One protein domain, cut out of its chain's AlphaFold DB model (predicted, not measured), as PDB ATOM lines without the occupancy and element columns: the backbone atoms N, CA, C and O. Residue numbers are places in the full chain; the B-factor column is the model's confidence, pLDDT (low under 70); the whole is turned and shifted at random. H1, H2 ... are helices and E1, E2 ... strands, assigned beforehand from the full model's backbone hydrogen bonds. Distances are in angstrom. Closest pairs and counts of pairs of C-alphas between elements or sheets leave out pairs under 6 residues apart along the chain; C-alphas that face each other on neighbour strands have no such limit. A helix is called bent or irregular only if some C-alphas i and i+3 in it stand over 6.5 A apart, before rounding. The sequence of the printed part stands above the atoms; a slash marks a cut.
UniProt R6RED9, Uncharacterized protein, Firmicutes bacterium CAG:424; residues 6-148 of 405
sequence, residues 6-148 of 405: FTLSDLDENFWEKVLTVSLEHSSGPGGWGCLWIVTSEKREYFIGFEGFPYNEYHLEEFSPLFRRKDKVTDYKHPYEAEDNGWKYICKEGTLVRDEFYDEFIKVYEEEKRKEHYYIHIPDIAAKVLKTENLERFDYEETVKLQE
ATOM      1  N   PHE A   6     -59.016 -93.156  33.827       96.12
ATOM      2  CA  PHE A   6     -59.934 -92.835  32.738       96.12
ATOM      3  C   PHE A   6     -61.390 -93.104  33.148       96.12
ATOM      4  O   PHE A   6     -61.666 -93.799  34.132       96.12
ATOM      5  N   THR A   7     -62.318 -92.563  32.369       95.81
ATOM      6  CA  THR A   7     -63.767 -92.744  32.470       95.81
ATOM      7  C   THR A   7     -64.285 -93.529  31.268       95.81
ATOM      8  O   THR A   7     -63.675 -93.532  30.205       95.81
ATOM      9  N   LEU A   8     -65.448 -94.175  31.382       94.38
ATOM     10  CA  LEU A   8     -66.000 -94.934  30.248       94.38
ATOM     11  C   LEU A   8     -66.331 -94.049  29.035       94.38
ATOM     12  O   LEU A   8     -66.317 -94.545  27.916       94.38
ATOM     13  N   SER A   9     -66.581 -92.750  29.239       92.88
ATOM     14  CA  SER A   9     -66.758 -91.782  28.149       92.88
ATOM     15  C   SER A   9     -65.488 -91.519  27.342       92.88
ATOM     16  O   SER A   9     -65.601 -91.057  26.213       92.88
ATOM     17  N   ASP A  10     -64.306 -91.828  27.884       94.31
ATOM     18  CA  ASP A  10     -63.037 -91.720  27.153       94.31
ATOM     19  C   ASP A  10     -62.846 -92.873  26.149       94.31
ATOM     20  O   ASP A  10     -61.954 -92.821  25.305       94.31
ATOM     21  N   LEU A  11     -63.681 -93.920  26.223       94.00
ATOM     22  CA  LEU A  11     -63.661 -95.075  25.321       94.00
ATOM     23  C   LEU A  11     -64.554 -94.836  24.090       94.00
ATOM     24  O   LEU A  11     -65.476 -95.609  23.812       94.00
ATOM     25  N   ASP A  12     -64.304 -93.733  23.388       92.69
ATOM     26  CA  ASP A  12     -65.030 -93.332  22.180       92.69
ATOM     27  C   ASP A  12     -64.623 -94.141  20.928       92.69
ATOM     28  O   ASP A  12     -63.801 -95.057  20.978       92.69
ATOM     29  N   GLU A  13     -65.211 -93.832  19.769       90.00
ATOM     30  CA  GLU A  13     -64.915 -94.544  18.515       90.00
ATOM     31  C   GLU A  13     -63.421 -94.488  18.143       90.00
ATOM     32  O   GLU A  13     -62.840 -95.505  17.759       90.00
ATOM     33  N   ASN A  14     -62.772 -93.336  18.342       93.50
ATOM     34  CA  ASN A  14     -61.346 -93.138  18.067       93.50
ATOM     35  C   ASN A  14     -60.462 -93.951  19.026       93.50
ATOM     36  O   ASN A  14     -59.400 -94.443  18.638       93.50
ATOM     37  N   PHE A  15     -60.891 -94.136  20.277       95.44
ATOM     38  CA  PHE A  15     -60.246 -95.075  21.186       95.44
ATOM     39  C   PHE A  15     -60.297 -96.504  20.626       95.44
ATOM     40  O   PHE A  15     -59.251 -97.145  20.495       95.44
ATOM     41  N   TRP A  16     -61.483 -96.995  20.245       93.81
ATOM     42  CA  TRP A  16     -61.675 -98.373  19.767       93.81
ATOM     43  C   TRP A  16     -60.961 -98.679  18.442       93.81
ATOM     44  O   TRP A  16     -60.555 -99.825  18.208       93.81
ATOM     45  N   GLU A  17     -60.742 -97.674  17.592       92.62
ATOM     46  CA  GLU A  17     -59.900 -97.793  16.391       92.62
ATOM     47  C   GLU A  17     -58.449 -98.163  16.724       92.62
ATOM     48  O   GLU A  17     -57.808 -98.894  15.971       92.62
ATOM     49  N   LYS A  18     -57.939 -97.718  17.876       96.00
ATOM     50  CA  LYS A  18     -56.553 -97.954  18.303       96.00
ATOM     51  C   LYS A  18     -56.374 -99.237  19.106       96.00
ATOM     52  O   LYS A  18     -55.236 -99.612  19.389       96.00
ATOM     53  N   VAL A  19     -57.458 -99.887  19.528       97.00
ATOM     54  CA  VAL A  19     -57.383-101.096  20.357       97.00
ATOM     55  C   VAL A  19     -56.850-102.266  19.537       97.00
ATOM     56  O   VAL A  19     -57.392-102.598  18.482       97.00
ATOM     57  N   LEU A  20     -55.813-102.909  20.072       97.25
ATOM     58  CA  LEU A  20     -55.164-104.091  19.513       97.25
ATOM     59  C   LEU A  20     -55.636-105.377  20.183       97.25
ATOM     60  O   LEU A  20     -55.850-106.377  19.498       97.25
ATOM     61  N   THR A  21     -55.789-105.363  21.510       97.06
ATOM     62  CA  THR A  21     -56.235-106.531  22.274       97.06
ATOM     63  C   THR A  21     -57.241-106.153  23.347       97.06
ATOM     64  O   THR A  21     -57.186-105.064  23.920       97.06
ATOM     65  N   VAL A  22     -58.153-107.085  23.626       95.88
ATOM     66  CA  VAL A  22     -59.085-107.024  24.749       95.88
ATOM     67  C   VAL A  22     -59.136-108.394  25.411       95.88
ATOM     68  O   VAL A  22     -59.561-109.359  24.782       95.88
ATOM     69  N   SER A  23     -58.691-108.483  26.659       93.75
ATOM     70  CA  SER A  23     -58.683-109.707  27.464       93.75
ATOM     71  C   SER A  23     -59.783-109.647  28.510       93.75
ATOM     72  O   SER A  23     -59.872-108.663  29.244       93.75
ATOM     73  N   LEU A  24     -60.590-110.702  28.587       90.50
ATOM     74  CA  LEU A  24     -61.667-110.847  29.557       90.50
ATOM     75  C   LEU A  24     -61.338-111.947  30.563       90.50
ATOM     76  O   LEU A  24     -61.252-113.120  30.209       90.50
ATOM     77  N   GLU A  25     -61.249-111.566  31.830       88.31
ATOM     78  CA  GLU A  25     -61.129-112.493  32.950       88.31
ATOM     79  C   GLU A  25     -62.423-112.445  33.763       88.31
ATOM     80  O   GLU A  25     -62.757-111.420  34.352       88.31
ATOM     81  N   HIS A  26     -63.183-113.539  33.786       84.31
ATOM     82  CA  HIS A  26     -64.425-113.602  34.559       84.31
ATOM     83  C   HIS A  26     -64.160-113.745  36.057       84.31
ATOM     84  O   HIS A  26     -63.196-114.388  36.480       84.31
ATOM     85  N   SER A  27     -65.072-113.204  36.865       81.88
ATOM     86  CA  SER A  27     -65.039-113.383  38.313       81.88
ATOM     87  C   SER A  27     -65.102-114.871  38.668       81.88
ATOM     88  O   SER A  27     -66.023-115.589  38.278       81.88
ATOM     89  N   SER A  28     -64.134-115.346  39.449       69.62
ATOM     90  CA  SER A  28     -64.138-116.706  39.992       69.62
ATOM     91  C   SER A  28     -64.290-116.590  41.501       69.62
ATOM     92  O   SER A  28     -63.408-116.059  42.159       69.62
ATOM     93  N   GLY A  29     -65.428-117.025  42.057       64.88
ATOM     94  CA  GLY A  29     -65.843-116.751  43.448       64.88
ATOM     95  C   GLY A  29     -64.707-116.539  44.472       64.88
ATOM     96  O   GLY A  29     -64.563-115.427  44.974       64.88
ATOM     97  N   PRO A  30     -63.874-117.556  44.775       56.47
ATOM     98  CA  PRO A  30     -62.763-117.420  45.727       56.47
ATOM     99  C   PRO A  30     -61.488-116.751  45.169       56.47
ATOM    100  O   PRO A  30     -60.625-116.374  45.956       56.47
ATOM    101  N   GLY A  31     -61.340-116.626  43.846       55.56
ATOM    102  CA  GLY A  31     -60.155-116.103  43.152       55.56
ATOM    103  C   GLY A  31     -60.150-114.590  42.913       55.56
ATOM    104  O   GLY A  31     -59.119-114.045  42.530       55.56
ATOM    105  N   GLY A  32     -61.258-113.899  43.187       63.84
ATOM    106  CA  GLY A  32     -61.361-112.445  43.078       63.84
ATOM    107  C   GLY A  32     -62.287-111.976  41.958       63.84
ATOM    108  O   GLY A  32     -62.894-112.766  41.234       63.84
ATOM    109  N   TRP A  33     -62.429-110.656  41.875       75.31
ATOM    110  CA  TRP A  33     -63.264-109.987  40.883       75.31
ATOM    111  C   TRP A  33     -62.627-110.092  39.503       75.31
ATOM    112  O   TRP A  33     -61.422-109.885  39.367       75.31
ATOM    113  N   GLY A  34     -63.446-110.386  38.501       88.69
ATOM    114  CA  GLY A  34     -63.020-110.389  37.114       88.69
ATOM    115  C   GLY A  34     -62.639-108.993  36.625       88.69
ATOM    116  O   GLY A  34     -62.909-107.972  37.277       88.69
ATOM    117  N   CYS A  35     -62.002-108.948  35.464       92.56
ATOM    118  CA  CYS A  35     -61.523-107.715  34.875       92.56
ATOM    119  C   CYS A  35     -61.491-107.745  33.344       92.56
ATOM    120  O   CYS A  35     -61.573-108.796  32.704       92.56
ATOM    121  N   LEU A  36     -61.351-106.549  32.775       94.69
ATOM    122  CA  LEU A  36     -60.988-106.322  31.385       94.69
ATOM    123  C   LEU A  36     -59.616-105.660  31.322       94.69
ATOM    124  O   LEU A  36     -59.378-104.640  31.976       94.69
ATOM    125  N   TRP A  37     -58.763-106.204  30.459       96.12
ATOM    126  CA  TRP A  37     -57.531-105.562  30.018       96.12
ATOM    127  C   TRP A  37     -57.663-105.161  28.558       96.12
ATOM    128  O   TRP A  37     -58.010-105.990  27.722       96.12
ATOM    129  N   ILE A  38     -57.367-103.907  28.237       97.50
ATOM    130  CA  ILE A  38     -57.411-103.387  26.869       97.50
ATOM    131  C   ILE A  38     -56.045-102.792  26.538       97.50
ATOM    132  O   ILE A  38     -55.555-101.945  27.281       97.50
ATOM    133  N   VAL A  39     -55.435-103.200  25.425       97.81
ATOM    134  CA  VAL A  39     -54.151-102.646  24.963       97.81
ATOM    135  C   VAL A  39     -54.333-101.945  23.627       97.81
ATOM    136  O   VAL A  39     -54.982-102.475  22.724       97.81
ATOM    137  N   THR A  40     -53.738-100.761  23.486       97.50
ATOM    138  CA  THR A  40     -53.813 -99.952  22.263       97.50
ATOM    139  C   THR A  40     -52.475 -99.866  21.530       97.50
ATOM    140  O   THR A  40     -51.402-100.094  22.096       97.50
ATOM    141  N   SER A  41     -52.526 -99.480  20.254       95.94
ATOM    142  CA  SER A  41     -51.354 -99.247  19.399       95.94
ATOM    143  C   SER A  41     -50.441 -98.120  19.893       95.94
ATOM    144  O   SER A  41     -49.256 -98.085  19.564       95.94
ATOM    145  N   GLU A  42     -50.954 -97.245  20.760       96.00
ATOM    146  CA  GLU A  42     -50.198 -96.182  21.429       96.00
ATOM    147  C   GLU A  42     -49.357 -96.687  22.616       96.00
ATOM    148  O   GLU A  42     -48.781 -95.875  23.336       96.00
ATOM    149  N   LYS A  43     -49.255 -98.010  22.816       96.56
ATOM    150  CA  LYS A  43     -48.506 -98.639  23.920       96.56
ATOM    151  C   LYS A  43     -49.078 -98.287  25.296       96.56
ATOM    152  O   LYS A  43     -48.340 -98.071  26.259       96.56
ATOM    153  N   ARG A  44     -50.407 -98.241  25.381       96.88
ATOM    154  CA  ARG A  44     -51.164 -98.008  26.615       96.88
ATOM    155  C   ARG A  44     -51.949 -99.250  26.995       96.88
ATOM    156  O   ARG A  44     -52.454 -99.943  26.111       96.88
ATOM    157  N   GLU A  45     -52.069 -99.493  28.292       96.75
ATOM    158  CA  GLU A  45     -52.955-100.514  28.849       96.75
ATOM    159  C   GLU A  45     -54.046 -99.859  29.694       96.75
ATOM    160  O   GLU A  45     -53.790 -98.916  30.446       96.75
ATOM    161  N   TYR A  46     -55.267-100.364  29.563       97.12
ATOM    162  CA  TYR A  46     -56.434 -99.898  30.292       97.12
ATOM    163  C   TYR A  46     -57.016-101.059  31.082       97.12
ATOM    164  O   TYR A  46     -57.270-102.131  30.526       97.12
ATOM    165  N   PHE A  47     -57.224-100.834  32.373       95.44
ATOM    166  CA  PHE A  47     -57.734-101.830  33.303       95.44
ATOM    167  C   PHE A  47     -59.111-101.435  33.835       95.44
ATOM    168  O   PHE A  47     -59.298-100.327  34.347       95.44
ATOM    169  N   ILE A  48     -60.062-102.365  33.766       95.06
ATOM    170  CA  ILE A  48     -61.404-102.222  34.337       95.06
ATOM    171  C   ILE A  48     -61.674-103.428  35.231       95.06
ATOM    172  O   ILE A  48     -61.727-104.554  34.748       95.06
ATOM    173  N   GLY A  49     -61.886-103.210  36.527       93.25
ATOM    174  CA  GLY A  49     -62.356-104.256  37.439       93.25
ATOM    175  C   GLY A  49     -63.882-104.288  37.505       93.25
ATOM    176  O   GLY A  49     -64.507-103.235  37.668       93.25
ATOM    177  N   PHE A  50     -64.488-105.478  37.451       91.62
ATOM    178  CA  PHE A  50     -65.951-105.614  37.407       91.62
ATOM    179  C   PHE A  50     -66.679-105.187  38.689       91.62
ATOM    180  O   PHE A  50     -67.856-104.856  38.626       91.62
ATOM    181  N   GLU A  51     -65.992-105.095  39.834       85.12
ATOM    182  CA  GLU A  51     -66.575-104.631  41.109       85.12
ATOM    183  C   GLU A  51     -67.170-103.206  41.020       85.12
ATOM    184  O   GLU A  51     -68.109-102.884  41.744       85.12
ATOM    185  N   GLY A  52     -66.633-102.360  40.130       82.38
ATOM    186  CA  GLY A  52     -67.089-100.977  39.913       82.38
ATOM    187  C   GLY A  52     -67.655-100.708  38.528       82.38
ATOM    188  O   GLY A  52     -67.938 -99.560  38.199       82.38
ATOM    189  N   PHE A  53     -67.776-101.741  37.701       91.81
ATOM    190  CA  PHE A  53     -68.202-101.598  36.322       91.81
ATOM    191  C   PHE A  53     -69.736-101.608  36.234       91.81
ATOM    192  O   PHE A  53     -70.363-102.491  36.818       91.81
ATOM    193  N   PRO A  54     -70.373-100.655  35.525       91.31
ATOM    194  CA  PRO A  54     -71.832-100.554  35.498       91.31
ATOM    195  C   PRO A  54     -72.515-101.630  34.641       91.31
ATOM    196  O   PRO A  54     -73.737-101.745  34.687       91.31
ATOM    197  N   TYR A  55     -71.752-102.406  33.868       90.38
ATOM    198  CA  TYR A  55     -72.273-103.460  33.001       90.38
ATOM    199  C   TYR A  55     -72.007-104.845  33.584       90.38
ATOM    200  O   TYR A  55     -71.023-105.076  34.286       90.38
ATOM    201  N   ASN A  56     -72.888-105.786  33.258       86.75
ATOM    202  CA  ASN A  56     -72.761-107.170  33.691       86.75
ATOM    203  C   ASN A  56     -71.635-107.877  32.915       86.75
ATOM    204  O   ASN A  56     -71.644-107.886  31.685       86.75
ATOM    205  N   GLU A  57     -70.700-108.523  33.624       86.06
ATOM    206  CA  GLU A  57     -69.570-109.258  33.027       86.06
ATOM    207  C   GLU A  57     -69.997-110.384  32.060       86.06
ATOM    208  O   GLU A  57     -69.207-110.807  31.218       86.06
ATOM    209  N   TYR A  58     -71.244-110.863  32.149       83.00
ATOM    210  CA  TYR A  58     -71.819-111.872  31.252       83.00
ATOM    211  C   TYR A  58     -72.640-111.286  30.091       83.00
ATOM    212  O   TYR A  58     -73.016-112.044  29.196       83.00
ATOM    213  N   HIS A  59     -72.895-109.971  30.091       86.00
ATOM    214  CA  HIS A  59     -73.656-109.243  29.063       86.00
ATOM    215  C   HIS A  59     -72.889-108.013  28.548       86.00
ATOM    216  O   HIS A  59     -73.416-106.904  28.446       86.00
ATOM    217  N   LEU A  60     -71.602-108.195  28.242       89.50
ATOM    218  CA  LEU A  60     -70.714-107.113  27.806       89.50
ATOM    219  C   LEU A  60     -71.071-106.528  26.431       89.50
ATOM    220  O   LEU A  60     -70.548-105.475  26.070       89.50
ATOM    221  N   GLU A  61     -71.982-107.148  25.681       89.81
ATOM    222  CA  GLU A  61     -72.565-106.559  24.475       89.81
ATOM    223  C   GLU A  61     -73.295-105.232  24.741       89.81
ATOM    224  O   GLU A  61     -73.425-104.418  23.828       89.81
ATOM    225  N   GLU A  62     -73.751-105.007  25.979       89.81
ATOM    226  CA  GLU A  62     -74.349-103.742  26.420       89.81
ATOM    227  C   GLU A  62     -73.300-102.638  26.594       89.81
ATOM    228  O   GLU A  62     -73.608-101.459  26.430       89.81
ATOM    229  N   PHE A  63     -72.058-103.020  26.903       92.19
ATOM    230  CA  PHE A  63     -70.933-102.103  27.038       92.19
ATOM    231  C   PHE A  63     -70.305-101.762  25.685       92.19
ATOM    232  O   PHE A  63     -70.043-100.598  25.396       92.19
ATOM    233  N   SER A  64     -70.036-102.777  24.860       90.62
ATOM    234  CA  SER A  64     -69.441-102.594  23.537       90.62
ATOM    235  C   SER A  64     -69.917-103.682  22.573       90.62
ATOM    236  O   SER A  64     -69.902-104.867  22.928       90.62
ATOM    237  N   PRO A  65     -70.271-103.331  21.318       88.25
ATOM    238  CA  PRO A  65     -70.685-104.308  20.312       88.25
ATOM    239  C   PRO A  65     -69.592-105.337  19.997       88.25
ATOM    240  O   PRO A  65     -69.908-106.410  19.488       88.25
ATOM    241  N   LEU A  66     -68.330-105.051  20.345       89.62
ATOM    242  CA  LEU A  66     -67.207-105.982  20.232       89.62
ATOM    243  C   LEU A  66     -67.477-107.321  20.939       89.62
ATOM    244  O   LEU A  66     -67.050-108.371  20.464       89.62
ATOM    245  N   PHE A  67     -68.213-107.295  22.051       89.31
ATOM    246  CA  PHE A  67     -68.519-108.483  22.849       89.31
ATOM    247  C   PHE A  67     -69.831-109.164  22.454       89.31
ATOM    248  O   PHE A  67     -70.249-110.124  23.106       89.31
ATOM    249  N   ARG A  68     -70.495-108.708  21.385       88.94
ATOM    250  CA  ARG A  68     -71.719-109.353  20.911       88.94
ATOM    251  C   ARG A  68     -71.417-110.762  20.425       88.94
ATOM    252  O   ARG A  68     -70.517-110.968  19.609       88.94
ATOM    253  N   ARG A  69     -72.179-111.730  20.935       82.88
ATOM    254  CA  ARG A  69     -71.987-113.139  20.603       82.88
ATOM    255  C   ARG A  69     -72.808-113.592  19.396       82.88
ATOM    256  O   ARG A  69     -73.970-113.213  19.297       82.88
ATOM    257  N   LYS A  70     -72.222-114.439  18.536       77.12
ATOM    258  CA  LYS A  70     -72.867-114.984  17.321       77.12
ATOM    259  C   LYS A  70     -74.066-115.881  17.639       77.12
ATOM    260  O   LYS A  70     -75.086-115.782  16.971       77.12
ATOM    261  N   ASP A  71     -73.966-116.699  18.689       68.06
ATOM    262  CA  ASP A  71     -75.035-117.597  19.132       68.06
ATOM    263  C   ASP A  71     -75.294-117.470  20.639       68.06
ATOM    264  O   ASP A  71     -74.377-117.510  21.461       68.06
ATOM    265  N   LYS A  72     -76.574-117.377  21.028       58.38
ATOM    266  CA  LYS A  72     -77.002-117.361  22.444       58.38
ATOM    267  C   LYS A  72     -76.919-118.740  23.116       58.38
ATOM    268  O   LYS A  72     -77.165-118.850  24.314       58.38
ATOM    269  N   VAL A  73     -76.623-119.797  22.354       52.84
ATOM    270  CA  VAL A  73     -76.766-121.189  22.787       52.84
ATOM    271  C   VAL A  73     -75.565-122.014  22.297       52.84
ATOM    272  O   VAL A  73     -75.510-122.453  21.158       52.84
ATOM    273  N   THR A  74     -74.635-122.294  23.214       49.81
ATOM    274  CA  THR A  74     -73.796-123.517  23.292       49.81
ATOM    275  C   THR A  74     -72.478-123.703  22.519       49.81
ATOM    276  O   THR A  74     -71.809-124.682  22.851       49.81
ATOM    277  N   ASP A  75     -71.997-122.824  21.630       50.09
ATOM    278  CA  ASP A  75     -70.658-123.032  21.026       50.09
ATOM    279  C   ASP A  75     -69.576-122.081  21.574       50.09
ATOM    280  O   ASP A  75     -69.457-120.918  21.195       50.09
ATOM    281  N   TYR A  76     -68.761-122.592  22.501       53.78
ATOM    282  CA  TYR A  76     -67.680-121.856  23.173       53.78
ATOM    283  C   TYR A  76     -66.448-121.599  22.281       53.78
ATOM    284  O   TYR A  76     -65.490-120.970  22.735       53.78
ATOM    285  N   LYS A  77     -66.424-122.107  21.038       55.16
ATOM    286  CA  LYS A  77     -65.233-122.056  20.172       55.16
ATOM    287  C   LYS A  77     -65.126-120.801  19.300       55.16
ATOM    288  O   LYS A  77     -64.000-120.378  19.063       55.16
ATOM    289  N   HIS A  78     -66.245-120.190  18.899       58.16
ATOM    290  CA  HIS A  78     -66.287-118.956  18.087       58.16
ATOM    291  C   HIS A  78     -67.388-118.003  18.572       58.16
ATOM    292  O   HIS A  78     -68.431-117.865  17.930       58.16
ATOM    293  N   PRO A  79     -67.218-117.392  19.757       70.69
ATOM    294  CA  PRO A  79     -68.325-116.757  20.435       70.69
ATOM    295  C   PRO A  79     -68.700-115.395  19.863       70.69
ATOM    296  O   PRO A  79     -69.859-115.058  20.029       70.69
ATOM    297  N   TYR A  80     -67.821-114.621  19.207       84.88
ATOM    298  CA  TYR A  80     -68.057-113.184  18.966       84.88
ATOM    299  C   TYR A  80     -68.279-112.796  17.496       84.88
ATOM    300  O   TYR A  80     -67.542-113.219  16.608       84.88
ATOM    301  N   GLU A  81     -69.255-111.914  17.238       87.69
ATOM    302  CA  GLU A  81     -69.512-111.308  15.915       87.69
ATOM    303  C   GLU A  81     -68.317-110.476  15.420       87.69
ATOM    304  O   GLU A  81     -68.120-110.303  14.218       87.69
ATOM    305  N   ALA A  82     -67.472-110.004  16.341       87.88
ATOM    306  CA  ALA A  82     -66.247-109.276  16.033       87.88
ATOM    307  C   ALA A  82     -65.289-110.047  15.107       87.88
ATOM    308  O   ALA A  82     -64.549-109.416  14.352       87.88
ATOM    309  N   GLU A  83     -65.321-111.387  15.112       86.50
ATOM    310  CA  GLU A  83     -64.472-112.199  14.231       86.50
ATOM    311  C   GLU A  83     -64.787-112.007  12.734       86.50
ATOM    312  O   GLU A  83     -63.920-112.241  11.893       86.50
ATOM    313  N   ASP A  84     -65.986-111.516  12.392       85.19
ATOM    314  CA  ASP A  84     -66.349-111.152  11.012       85.19
ATOM    315  C   ASP A  84     -65.824-109.761  10.608       85.19
ATOM    316  O   ASP A  84     -65.905-109.379   9.444       85.19
ATOM    317  N   ASN A  85     -65.268-109.003  11.561       85.56
ATOM    318  CA  ASN A  85     -64.896-107.594  11.414       85.56
ATOM    319  C   ASN A  85     -63.443-107.317  11.844       85.56
ATOM    320  O   ASN A  85     -63.159-106.335  12.534       85.56
ATOM    321  N   GLY A  86     -62.508-108.180  11.435       91.06
ATOM    322  CA  GLY A  86     -61.068-107.946  11.617       91.06
ATOM    323  C   GLY A  86     -60.541-108.238  13.026       91.06
ATOM    324  O   GLY A  86     -59.539-107.650  13.438       91.06
ATOM    325  N   TRP A  87     -61.199-109.137  13.761       94.31
ATOM    326  CA  TRP A  87     -60.722-109.660  15.043       94.31
ATOM    327  C   TRP A  87     -60.560-111.181  15.004       94.31
ATOM    328  O   TRP A  87     -61.170-111.875  14.194       94.31
ATOM    329  N   LYS A  88     -59.745-111.704  15.913       92.94
ATOM    330  CA  LYS A  88     -59.545-113.133  16.163       92.94
ATOM    331  C   LYS A  88     -59.700-113.405  17.650       92.94
ATOM    332  O   LYS A  88     -59.156-112.664  18.469       92.94
ATOM    333  N   TYR A  89     -60.422-114.466  18.002       90.62
ATOM    334  CA  TYR A  89     -60.639-114.838  19.398       90.62
ATOM    335  C   TYR A  89     -59.735-115.990  19.853       90.62
ATOM    336  O   TYR A  89     -59.656-117.043  19.222       90.62
ATOM    337  N   ILE A  90     -59.081-115.814  21.000       89.25
ATOM    338  CA  ILE A  90     -58.264-116.823  21.676       89.25
ATOM    339  C   ILE A  90     -59.063-117.363  22.863       89.25
ATOM    340  O   ILE A  90     -59.020-116.829  23.970       89.25
ATOM    341  N   CYS A  91     -59.790-118.460  22.637       81.44
ATOM    342  CA  CYS A  91     -60.761-118.985  23.600       81.44
ATOM    343  C   CYS A  91     -60.187-119.391  24.959       81.44
ATOM    344  O   CYS A  91     -60.869-119.238  25.967       81.44
ATOM    345  N   LYS A  92     -58.948-119.891  24.999       81.31
ATOM    346  CA  LYS A  92     -58.299-120.310  26.250       81.31
ATOM    347  C   LYS A  92     -57.972-119.143  27.177       81.31
ATOM    348  O   LYS A  92     -57.961-119.345  28.381       81.31
ATOM    349  N   GLU A  93     -57.717-117.971  26.607       84.38
ATOM    350  CA  GLU A  93     -57.318-116.769  27.346       84.38
ATOM    351  C   GLU A  93     -58.470-115.768  27.496       84.38
ATOM    352  O   GLU A  93     -58.332-114.776  28.196       84.38
ATOM    353  N   GLY A  94     -59.609-116.000  26.832       87.75
ATOM    354  CA  GLY A  94     -60.708-115.034  26.827       87.75
ATOM    355  C   GLY A  94     -60.368-113.740  26.081       87.75
ATOM    356  O   GLY A  94     -60.916-112.689  26.408       87.75
ATOM    357  N   THR A  95     -59.487-113.798  25.076       92.25
ATOM    358  CA  THR A  95     -58.872-112.601  24.475       92.25
ATOM    359  C   THR A  95     -59.264-112.403  23.018       92.25
ATOM    360  O   THR A  95     -59.106-113.305  22.199       92.25
ATOM    361  N   LEU A  96     -59.723-111.203  22.669       94.00
ATOM    362  CA  LEU A  96     -59.875-110.730  21.292       94.00
ATOM    363  C   LEU A  96     -58.622-109.964  20.861       94.00
ATOM    364  O   LEU A  96     -58.118-109.120  21.600       94.00
ATOM    365  N   VAL A  97     -58.136-110.243  19.654       96.31
ATOM    366  CA  VAL A  97     -56.935-109.630  19.071       96.31
ATOM    367  C   VAL A  97     -57.246-109.147  17.654       96.31
ATOM    368  O   VAL A  97     -57.898-109.866  16.898       96.31
ATOM    369  N   ARG A  98     -56.807-107.941  17.278       96.25
ATOM    370  CA  ARG A  98     -56.931-107.424  15.902       96.25
ATOM    371  C   ARG A  98     -56.199-108.330  14.914       96.25
ATOM    372  O   ARG A  98     -55.079-108.753  15.185       96.25
ATOM    373  N   ASP A  99     -56.806-108.585  13.757       94.50
ATOM    374  CA  ASP A  99     -56.289-109.523  12.747       94.50
ATOM    375  C   ASP A  99     -54.860-109.170  12.298       94.50
ATOM    376  O   ASP A  99     -53.967-110.011  12.311       94.50
ATOM    377  N   GLU A 100     -54.601-107.886  12.040       94.06
ATOM    378  CA  GLU A 100     -53.275-107.365  11.669       94.06
ATOM    379  C   GLU A 100     -52.199-107.506  12.762       94.06
ATOM    380  O   GLU A 100     -51.007-107.444  12.466       94.06
ATOM    381  N   PHE A 101     -52.603-107.717  14.017       96.00
ATOM    382  CA  PHE A 101     -51.715-107.905  15.167       96.00
ATOM    383  C   PHE A 101     -51.583-109.383  15.576       96.00
ATOM    384  O   PHE A 101     -50.697-109.745  16.352       96.00
ATOM    385  N   TYR A 102     -52.459-110.250  15.060       96.00
ATOM    386  CA  TYR A 102     -52.660-111.606  15.562       96.00
ATOM    387  C   TYR A 102     -51.455-112.528  15.356       96.00
ATOM    388  O   TYR A 102     -51.048-113.215  16.293       96.00
ATOM    389  N   ASP A 103     -50.863-112.537  14.160       95.94
ATOM    390  CA  ASP A 103     -49.797-113.485  13.809       95.94
ATOM    391  C   ASP A 103     -48.527-113.287  14.653       95.94
ATOM    392  O   ASP A 103     -47.910-114.254  15.111       95.94
ATOM    393  N   GLU A 104     -48.132-112.034  14.902       96.50
ATOM    394  CA  GLU A 104     -46.989-111.739  15.772       96.50
ATOM    395  C   GLU A 104     -47.345-111.996  17.244       96.50
ATOM    396  O   GLU A 104     -46.543-112.577  17.981       96.50
ATOM    397  N   PHE A 105     -48.575-111.662  17.655       96.38
ATOM    398  CA  PHE A 105     -49.072-111.919  19.005       96.38
ATOM    399  C   PHE A 105     -49.064-113.403  19.366       96.38
ATOM    400  O   PHE A 105     -48.514-113.776  20.404       96.38
ATOM    401  N   ILE A 106     -49.622-114.268  18.514       95.00
ATOM    402  CA  ILE A 106     -49.722-115.700  18.812       95.00
ATOM    403  C   ILE A 106     -48.342-116.362  18.853       95.00
ATOM    404  O   ILE A 106     -48.111-117.256  19.667       95.00
ATOM    405  N   LYS A 107     -47.396-115.883  18.036       95.44
ATOM    406  CA  LYS A 107     -46.009-116.347  18.068       95.44
ATOM    407  C   LYS A 107     -45.361-116.060  19.424       95.44
ATOM    408  O   LYS A 107     -44.817-116.978  20.034       95.44
ATOM    409  N   VAL A 108     -45.451-114.819  19.908       94.00
ATOM    410  CA  VAL A 108     -44.898-114.432  21.218       94.00
ATOM    411  C   VAL A 108     -45.619-115.162  22.354       94.00
ATOM    412  O   VAL A 108     -44.969-115.683  23.258       94.00
ATOM    413  N   TYR A 109     -46.950-115.256  22.297       92.25
ATOM    414  CA  TYR A 109     -47.749-115.980  23.287       92.25
ATOM    415  C   TYR A 109     -47.319-117.453  23.414       92.25
ATOM    416  O   TYR A 109     -47.066-117.926  24.521       92.25
ATOM    417  N   GLU A 110     -47.173-118.176  22.298       91.00
ATOM    418  CA  GLU A 110     -46.758-119.586  22.312       91.00
ATOM    419  C   GLU A 110     -45.302-119.776  22.775       91.00
ATOM    420  O   GLU A 110     -44.976-120.793  23.395       91.00
ATOM    421  N   GLU A 111     -44.417-118.810  22.519       90.75
ATOM    422  CA  GLU A 111     -43.046-118.815  23.046       90.75
ATOM    423  C   GLU A 111     -43.013-118.621  24.572       90.75
ATOM    424  O   GLU A 111     -42.278-119.328  25.266       90.75
ATOM    425  N   GLU A 112     -43.822-117.707  25.113       87.62
ATOM    426  CA  GLU A 112     -43.897-117.440  26.558       87.62
ATOM    427  C   GLU A 112     -44.588-118.560  27.329       87.62
ATOM    428  O   GLU A 112     -44.130-118.966  28.397       87.62
ATOM    429  N   LYS A 113     -45.636-119.143  26.751       84.38
ATOM    430  CA  LYS A 113     -46.356-120.278  27.330       84.38
ATOM    431  C   LYS A 113     -45.474-121.500  27.581       84.38
ATOM    432  O   LYS A 113     -45.709-122.249  28.526       84.38
ATOM    433  N   ARG A 114     -44.437-121.709  26.763       81.12
ATOM    434  CA  ARG A 114     -43.488-122.826  26.923       81.12
ATOM    435  C   ARG A 114     -42.563-122.680  28.133       81.12
ATOM    436  O   ARG A 114     -41.898-123.651  28.475       81.12
ATOM    437  N   LYS A 115     -42.517-121.516  28.787       81.31
ATOM    438  CA  LYS A 115     -41.626-121.238  29.929       81.31
ATOM    439  C   LYS A 115     -42.203-121.658  31.295       81.31
ATOM    440  O   LYS A 115     -41.769-121.140  32.314       81.31
ATOM    441  N   GLU A 116     -43.164-122.589  31.324       63.16
ATOM    442  CA  GLU A 116     -43.818-123.117  32.543       63.16
ATOM    443  C   GLU A 116     -44.501-122.057  33.435       63.16
ATOM    444  O   GLU A 116     -44.614-122.215  34.651       63.16
ATOM    445  N   HIS A 117     -45.008-120.969  32.852       63.03
ATOM    446  CA  HIS A 117     -45.820-120.012  33.604       63.03
ATOM    447  C   HIS A 117     -47.254-120.537  33.793       63.03
ATOM    448  O   HIS A 117     -47.938-120.864  32.825       63.03
ATOM    449  N   TYR A 118     -47.721-120.596  35.049       67.56
ATOM    450  CA  TYR A 118     -49.101-120.980  35.399       67.56
ATOM    451  C   TYR A 118     -50.148-119.929  34.981       67.56
ATOM    452  O   TYR A 118     -51.324-120.263  34.863       67.56
ATOM    453  N   TYR A 119     -49.728-118.680  34.758       77.25
ATOM    454  CA  TYR A 119     -50.568-117.564  34.320       77.25
ATOM    455  C   TYR A 119     -49.781-116.681  33.346       77.25
ATOM    456  O   TYR A 119     -48.601-116.409  33.581       77.25
ATOM    457  N   ILE A 120     -50.429-116.245  32.266       82.88
ATOM    458  CA  ILE A 120     -49.852-115.349  31.261       82.88
ATOM    459  C   ILE A 120     -50.643-114.046  31.294       82.88
ATOM    460  O   ILE A 120     -51.813-114.013  30.931       82.88
ATOM    461  N   HIS A 121     -49.987-112.962  31.696       89.06
ATOM    462  CA  HIS A 121     -50.584-111.635  31.653       89.06
ATOM    463  C   HIS A 121     -50.615-111.138  30.198       89.06
ATOM    464  O   HIS A 121     -49.575-110.894  29.584       89.06
ATOM    465  N   ILE A 122     -51.810-111.023  29.615       92.19
ATOM    466  CA  ILE A 122     -51.994-110.665  28.198       92.19
ATOM    467  C   ILE A 122     -51.368-109.310  27.817       92.19
ATOM    468  O   ILE A 122     -50.745-109.242  26.748       92.19
ATOM    469  N   PRO A 123     -51.443-108.251  28.649       94.81
ATOM    470  CA  PRO A 123     -50.724-107.010  28.375       94.81
ATOM    471  C   PRO A 123     -49.207-107.187  28.215       94.81
ATOM    472  O   PRO A 123     -48.623-106.554  27.337       94.81
ATOM    473  N   ASP A 124     -48.571-108.112  28.943       93.38
ATOM    474  CA  ASP A 124     -47.126-108.367  28.815       93.38
ATOM    475  C   ASP A 124     -46.776-108.971  27.447       93.38
ATOM    476  O   ASP A 124     -45.731-108.663  26.863       93.38
ATOM    477  N   ILE A 125     -47.658-109.817  26.902       94.25
ATOM    478  CA  ILE A 125     -47.509-110.351  25.542       94.25
ATOM    479  C   ILE A 125     -47.625-109.217  24.525       94.25
ATOM    480  O   ILE A 125     -46.766-109.082  23.652       94.25
ATOM    481  N   ALA A 126     -48.643-108.364  24.661       95.50
ATOM    482  CA  ALA A 126     -48.829-107.227  23.766       95.50
ATOM    483  C   ALA A 126     -47.643-106.244  23.828       95.50
ATOM    484  O   ALA A 126     -47.183-105.776  22.786       95.50
ATOM    485  N   ALA A 127     -47.084-105.991  25.016       96.00
ATOM    486  CA  ALA A 127     -45.902-105.147  25.205       96.00
ATOM    487  C   ALA A 127     -44.676-105.679  24.441       96.00
ATOM    488  O   ALA A 127     -43.983-104.919  23.755       96.00
ATOM    489  N   LYS A 128     -44.447-107.000  24.490       95.12
ATOM    490  CA  LYS A 128     -43.361-107.670  23.754       95.12
ATOM    491  C   LYS A 128     -43.517-107.525  22.243       95.12
ATOM    492  O   LYS A 128     -42.547-107.170  21.573       95.12
ATOM    493  N   VAL A 129     -44.725-107.732  21.715       96.31
ATOM    494  CA  VAL A 129     -45.025-107.550  20.281       96.31
ATOM    495  C   VAL A 129     -44.813-106.089  19.863       96.31
ATOM    496  O   VAL A 129     -44.179-105.805  18.850       96.31
ATOM    497  N   LEU A 130     -45.242-105.135  20.696       96.44
ATOM    498  CA  LEU A 130     -45.049-103.693  20.481       96.44
ATOM    499  C   LEU A 130     -43.608-103.205  20.718       96.44
ATOM    500  O   LEU A 130     -43.328-102.006  20.564       96.44
ATOM    501  N   LYS A 131     -42.691-104.112  21.082       95.12
ATOM    502  CA  LYS A 131     -41.271-103.842  21.352       95.12
ATOM    503  C   LYS A 131     -41.109-102.705  22.357       95.12
ATOM    504  O   LYS A 131     -40.407-101.720  22.112       95.12
ATOM    505  N   THR A 132     -41.824-102.811  23.472       94.12
ATOM    506  CA  THR A 132     -41.754-101.858  24.577       94.12
ATOM    507  C   THR A 132     -41.581-102.584  25.901       94.12
ATOM    508  O   THR A 132     -42.088-103.688  26.077       94.12
ATOM    509  N   GLU A 133     -40.825-101.980  26.816       88.25
ATOM    510  CA  GLU A 133     -40.578-102.567  28.136       88.25
ATOM    511  C   GLU A 133     -41.793-102.442  29.054       88.25
ATOM    512  O   GLU A 133     -42.039-103.344  29.844       88.25
ATOM    513  N   ASN A 134     -42.550-101.345  28.949       89.62
ATOM    514  CA  ASN A 134     -43.709-101.076  29.795       89.62
ATOM    515  C   ASN A 134     -44.815-100.402  28.984       89.62
ATOM    516  O   ASN A 134     -44.547 -99.459  28.234       89.62
ATOM    517  N   LEU A 135     -46.053-100.849  29.183       94.69
ATOM    518  CA  LEU A 135     -47.239-100.137  28.720       94.69
ATOM    519  C   LEU A 135     -47.579 -99.019  29.711       94.69
ATOM    520  O   LEU A 135     -47.434 -99.164  30.927       94.69
ATOM    521  N   GLU A 136     -48.019 -97.872  29.202       95.38
ATOM    522  CA  GLU A 136     -48.532 -96.803  30.058       95.38
ATOM    523  C   GLU A 136     -49.921 -97.204  30.584       95.38
ATOM    524  O   GLU A 136     -50.880 -97.273  29.815       95.38
ATOM    525  N   ARG A 137     -50.015 -97.480  31.891       94.88
ATOM    526  CA  ARG A 137     -51.233 -97.973  32.546       94.88
ATOM    527  C   ARG A 137     -52.222 -96.873  32.913       94.88
ATOM    528  O   ARG A 137     -51.850 -95.912  33.587       94.88
ATOM    529  N   PHE A 138     -53.486 -97.094  32.559       96.69
ATOM    530  CA  PHE A 138     -54.651 -96.317  32.968       96.69
ATOM    531  C   PHE A 138     -55.669 -97.230  33.657       96.69
ATOM    532  O   PHE A 138     -56.078 -98.251  33.112       96.69
ATOM    533  N   ASP A 139     -56.112 -96.857  34.851       95.44
ATOM    534  CA  ASP A 139     -57.125 -97.610  35.593       95.44
ATOM    535  C   ASP A 139     -58.484 -96.899  35.528       95.44
ATOM    536  O   ASP A 139     -58.568 -95.671  35.596       95.44
ATOM    537  N   TYR A 140     -59.570 -97.659  35.432       96.00
ATOM    538  CA  TYR A 140     -60.909 -97.083  35.479       96.00
ATOM    539  C   TYR A 140     -61.163 -96.416  36.837       96.00
ATOM    540  O   TYR A 140     -60.922 -97.012  37.890       96.00
ATOM    541  N   GLU A 141     -61.665 -95.180  36.817       95.12
ATOM    542  CA  GLU A 141     -61.793 -94.337  38.010       95.12
ATOM    543  C   GLU A 141     -62.573 -95.017  39.154       95.12
ATOM    544  O   GLU A 141     -62.125 -95.008  40.302       95.12
ATOM    545  N   GLU A 142     -63.701 -95.672  38.857       93.75
ATOM    546  CA  GLU A 142     -64.495 -96.362  39.886       93.75
ATOM    547  C   GLU A 142     -63.789 -97.610  40.429       93.75
ATOM    548  O   GLU A 142     -63.857 -97.893  41.628       93.75
ATOM    549  N   THR A 143     -63.034 -98.327  39.587       92.12
ATOM    550  CA  THR A 143     -62.184 -99.435  40.044       92.12
ATOM    551  C   THR A 143     -61.127 -98.938  41.032       92.12
ATOM    552  O   THR A 143     -60.931 -99.561  42.078       92.12
ATOM    553  N   VAL A 144     -60.489 -97.794  40.755       92.44
ATOM    554  CA  VAL A 144     -59.507 -97.189  41.670       92.44
ATOM    555  C   VAL A 144     -60.158 -96.789  42.991       92.44
ATOM    556  O   VAL A 144     -59.663 -97.191  44.043       92.44
ATOM    557  N   LYS A 145     -61.298 -96.084  42.961       92.12
ATOM    558  CA  LYS A 145     -62.025 -95.667  44.177       92.12
ATOM    559  C   LYS A 145     -62.381 -96.854  45.074       92.12
ATOM    560  O   LYS A 145     -62.212 -96.794  46.297       92.12
ATOM    561  N   LEU A 146     -62.874 -97.945  44.488       90.62
ATOM    562  CA  LEU A 146     -63.229 -99.154  45.233       90.62
ATOM    563  C   LEU A 146     -62.001 -99.847  45.819       90.62
ATOM    564  O   LEU A 146     -62.025-100.239  46.991       90.62
ATOM    565  N   GLN A 147     -60.918 -99.943  45.048       88.31
ATOM    566  CA  GLN A 147     -59.665-100.503  45.534       88.31
ATOM    567  C   GLN A 147     -59.104 -99.677  46.696       88.31
ATOM    568  O   GLN A 147     -58.787-100.243  47.737       88.31
ATOM    569  N   GLU A 148     -59.067 -98.349  46.585       91.50
ATOM    570  CA  GLU A 148     -58.602 -97.462  47.656       91.50
ATOM    571  C   GLU A 148     -59.447 -97.593  48.926       91.50
ATOM    572  O   GLU A 148     -58.903 -97.681  50.030       91.50
TER     573      GLU A 148
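What this domain is: This is residues 6 to 148 of the 405 residues of an uncharacterized protein of Firmicutes bacterium CAG:424 (UniProt R6RED9). A twisted six-stranded sheet forms a wall, with two helices, H3 and H4, packed over one of its faces. A long stretch with no named element, residues 50 to 80, loops round on the side away from those two helices, while short H1, H2 and H5 sit at the sheet's margins. The printed part has 143 residues, with five named helices and six named strands in the order H1 E1 E2 E3 H2 E4 E5 H3 H4 E6 H5. The sheet is mixed, in the order E4 E5 E1 E2 E3 E6, and the class is mixed, helices and strands. The whole is compact, with a radius of gyration of the C-alphas of 14.9 A, and rounded, spanning 37 by 36 by 35 A.

Where its parts are: H1 is residues 13 to 18, beginning at C-alpha 13 at (-64.915, -94.544, 18.515). E1, residues 19 to 25, is 17.4 A from first to last C-alpha; E2, residues 35 to 40, is 16.7 A and E3, residues 44 to 49, is 16.8 A. H2 is residues 81 to 84, E4 is residues 87 to 90 and E5 is residues 95 to 98. H3, residues 99 to 113, is the longest helix at 20.7 A, beginning at (-56.289, -109.523, 12.747); it is irregular, with C-alphas 100 and 103 7.4 A apart. H4, residues 122 to 129, is 11.0 A long, and E6, residues 136 to 140, is 13.5 A. H5, residues 141 to 148, is 10.6 A and ends at C-alpha 148 at (-58.602, -97.462, 47.656).

How they stand to each other: E1, E2 and E3 make a meander, each strand the antiparallel neighbour of the one before. E1 and E2 form a hairpin, with N 23 and O 37 at 2.8 A; E2 and E3 form another, with N 38 and O 46 at 2.9 A. E6, an edge strand, is parallel to E3 at 25 degrees, with N 47 and O 138 at 2.9 A. E5 is antiparallel to E1, with N 96 and O 22 at 2.8 A. The hairpin E4 and E5 has N 88 and O 97 at 2.8 A, and E4 is the other edge strand. The sheet is twisted, with C-alphas up to 4.4 A off its best plane. H3 and H4 are on the same face, making two layers, helices over one face of a sheet. H3 has a height of 9.9 A over the sheet and lies over E5, running along the strands at 14 degrees to E5 on the local plane. H4 has a height of 8.8 A and lies over E2 and, only just, over E1, with 3 of its C-alphas falling on E1; it runs along the strands at 4 degrees to E2 on the local plane. H3, with residues 104 to 109 alone, touches H4, about perpendicular at 75 degrees; their closest C-alphas, those of Tyr 109 and Ile 125, are 6.1 A apart. H1, H2 and H5 each only graze the sheet; the closest C-alphas of H5 and E3, those of Thr 143 and Gly 49, are 5.5 A apart. H1 and H5 are apart. Every O i to N i+4 pair is within hydrogen-bond range in H4 and H5, against 1 of 2 in H1 and 9 of 11 in H3; H2 is too short for such a pair.

The domain as a whole: The two C-alphas farthest apart, those of Val 73 and Glu 133, are 41.0 A apart. The printed part has no cut. The link from E3 to H2, 31 residues, is long. Residues 113 to 118, of which 113 belongs to H3, stand free. Mean pLDDT of the printed part is 87.7; residues 28 to 32, 71 to 78 and 116 to 118 are under 70.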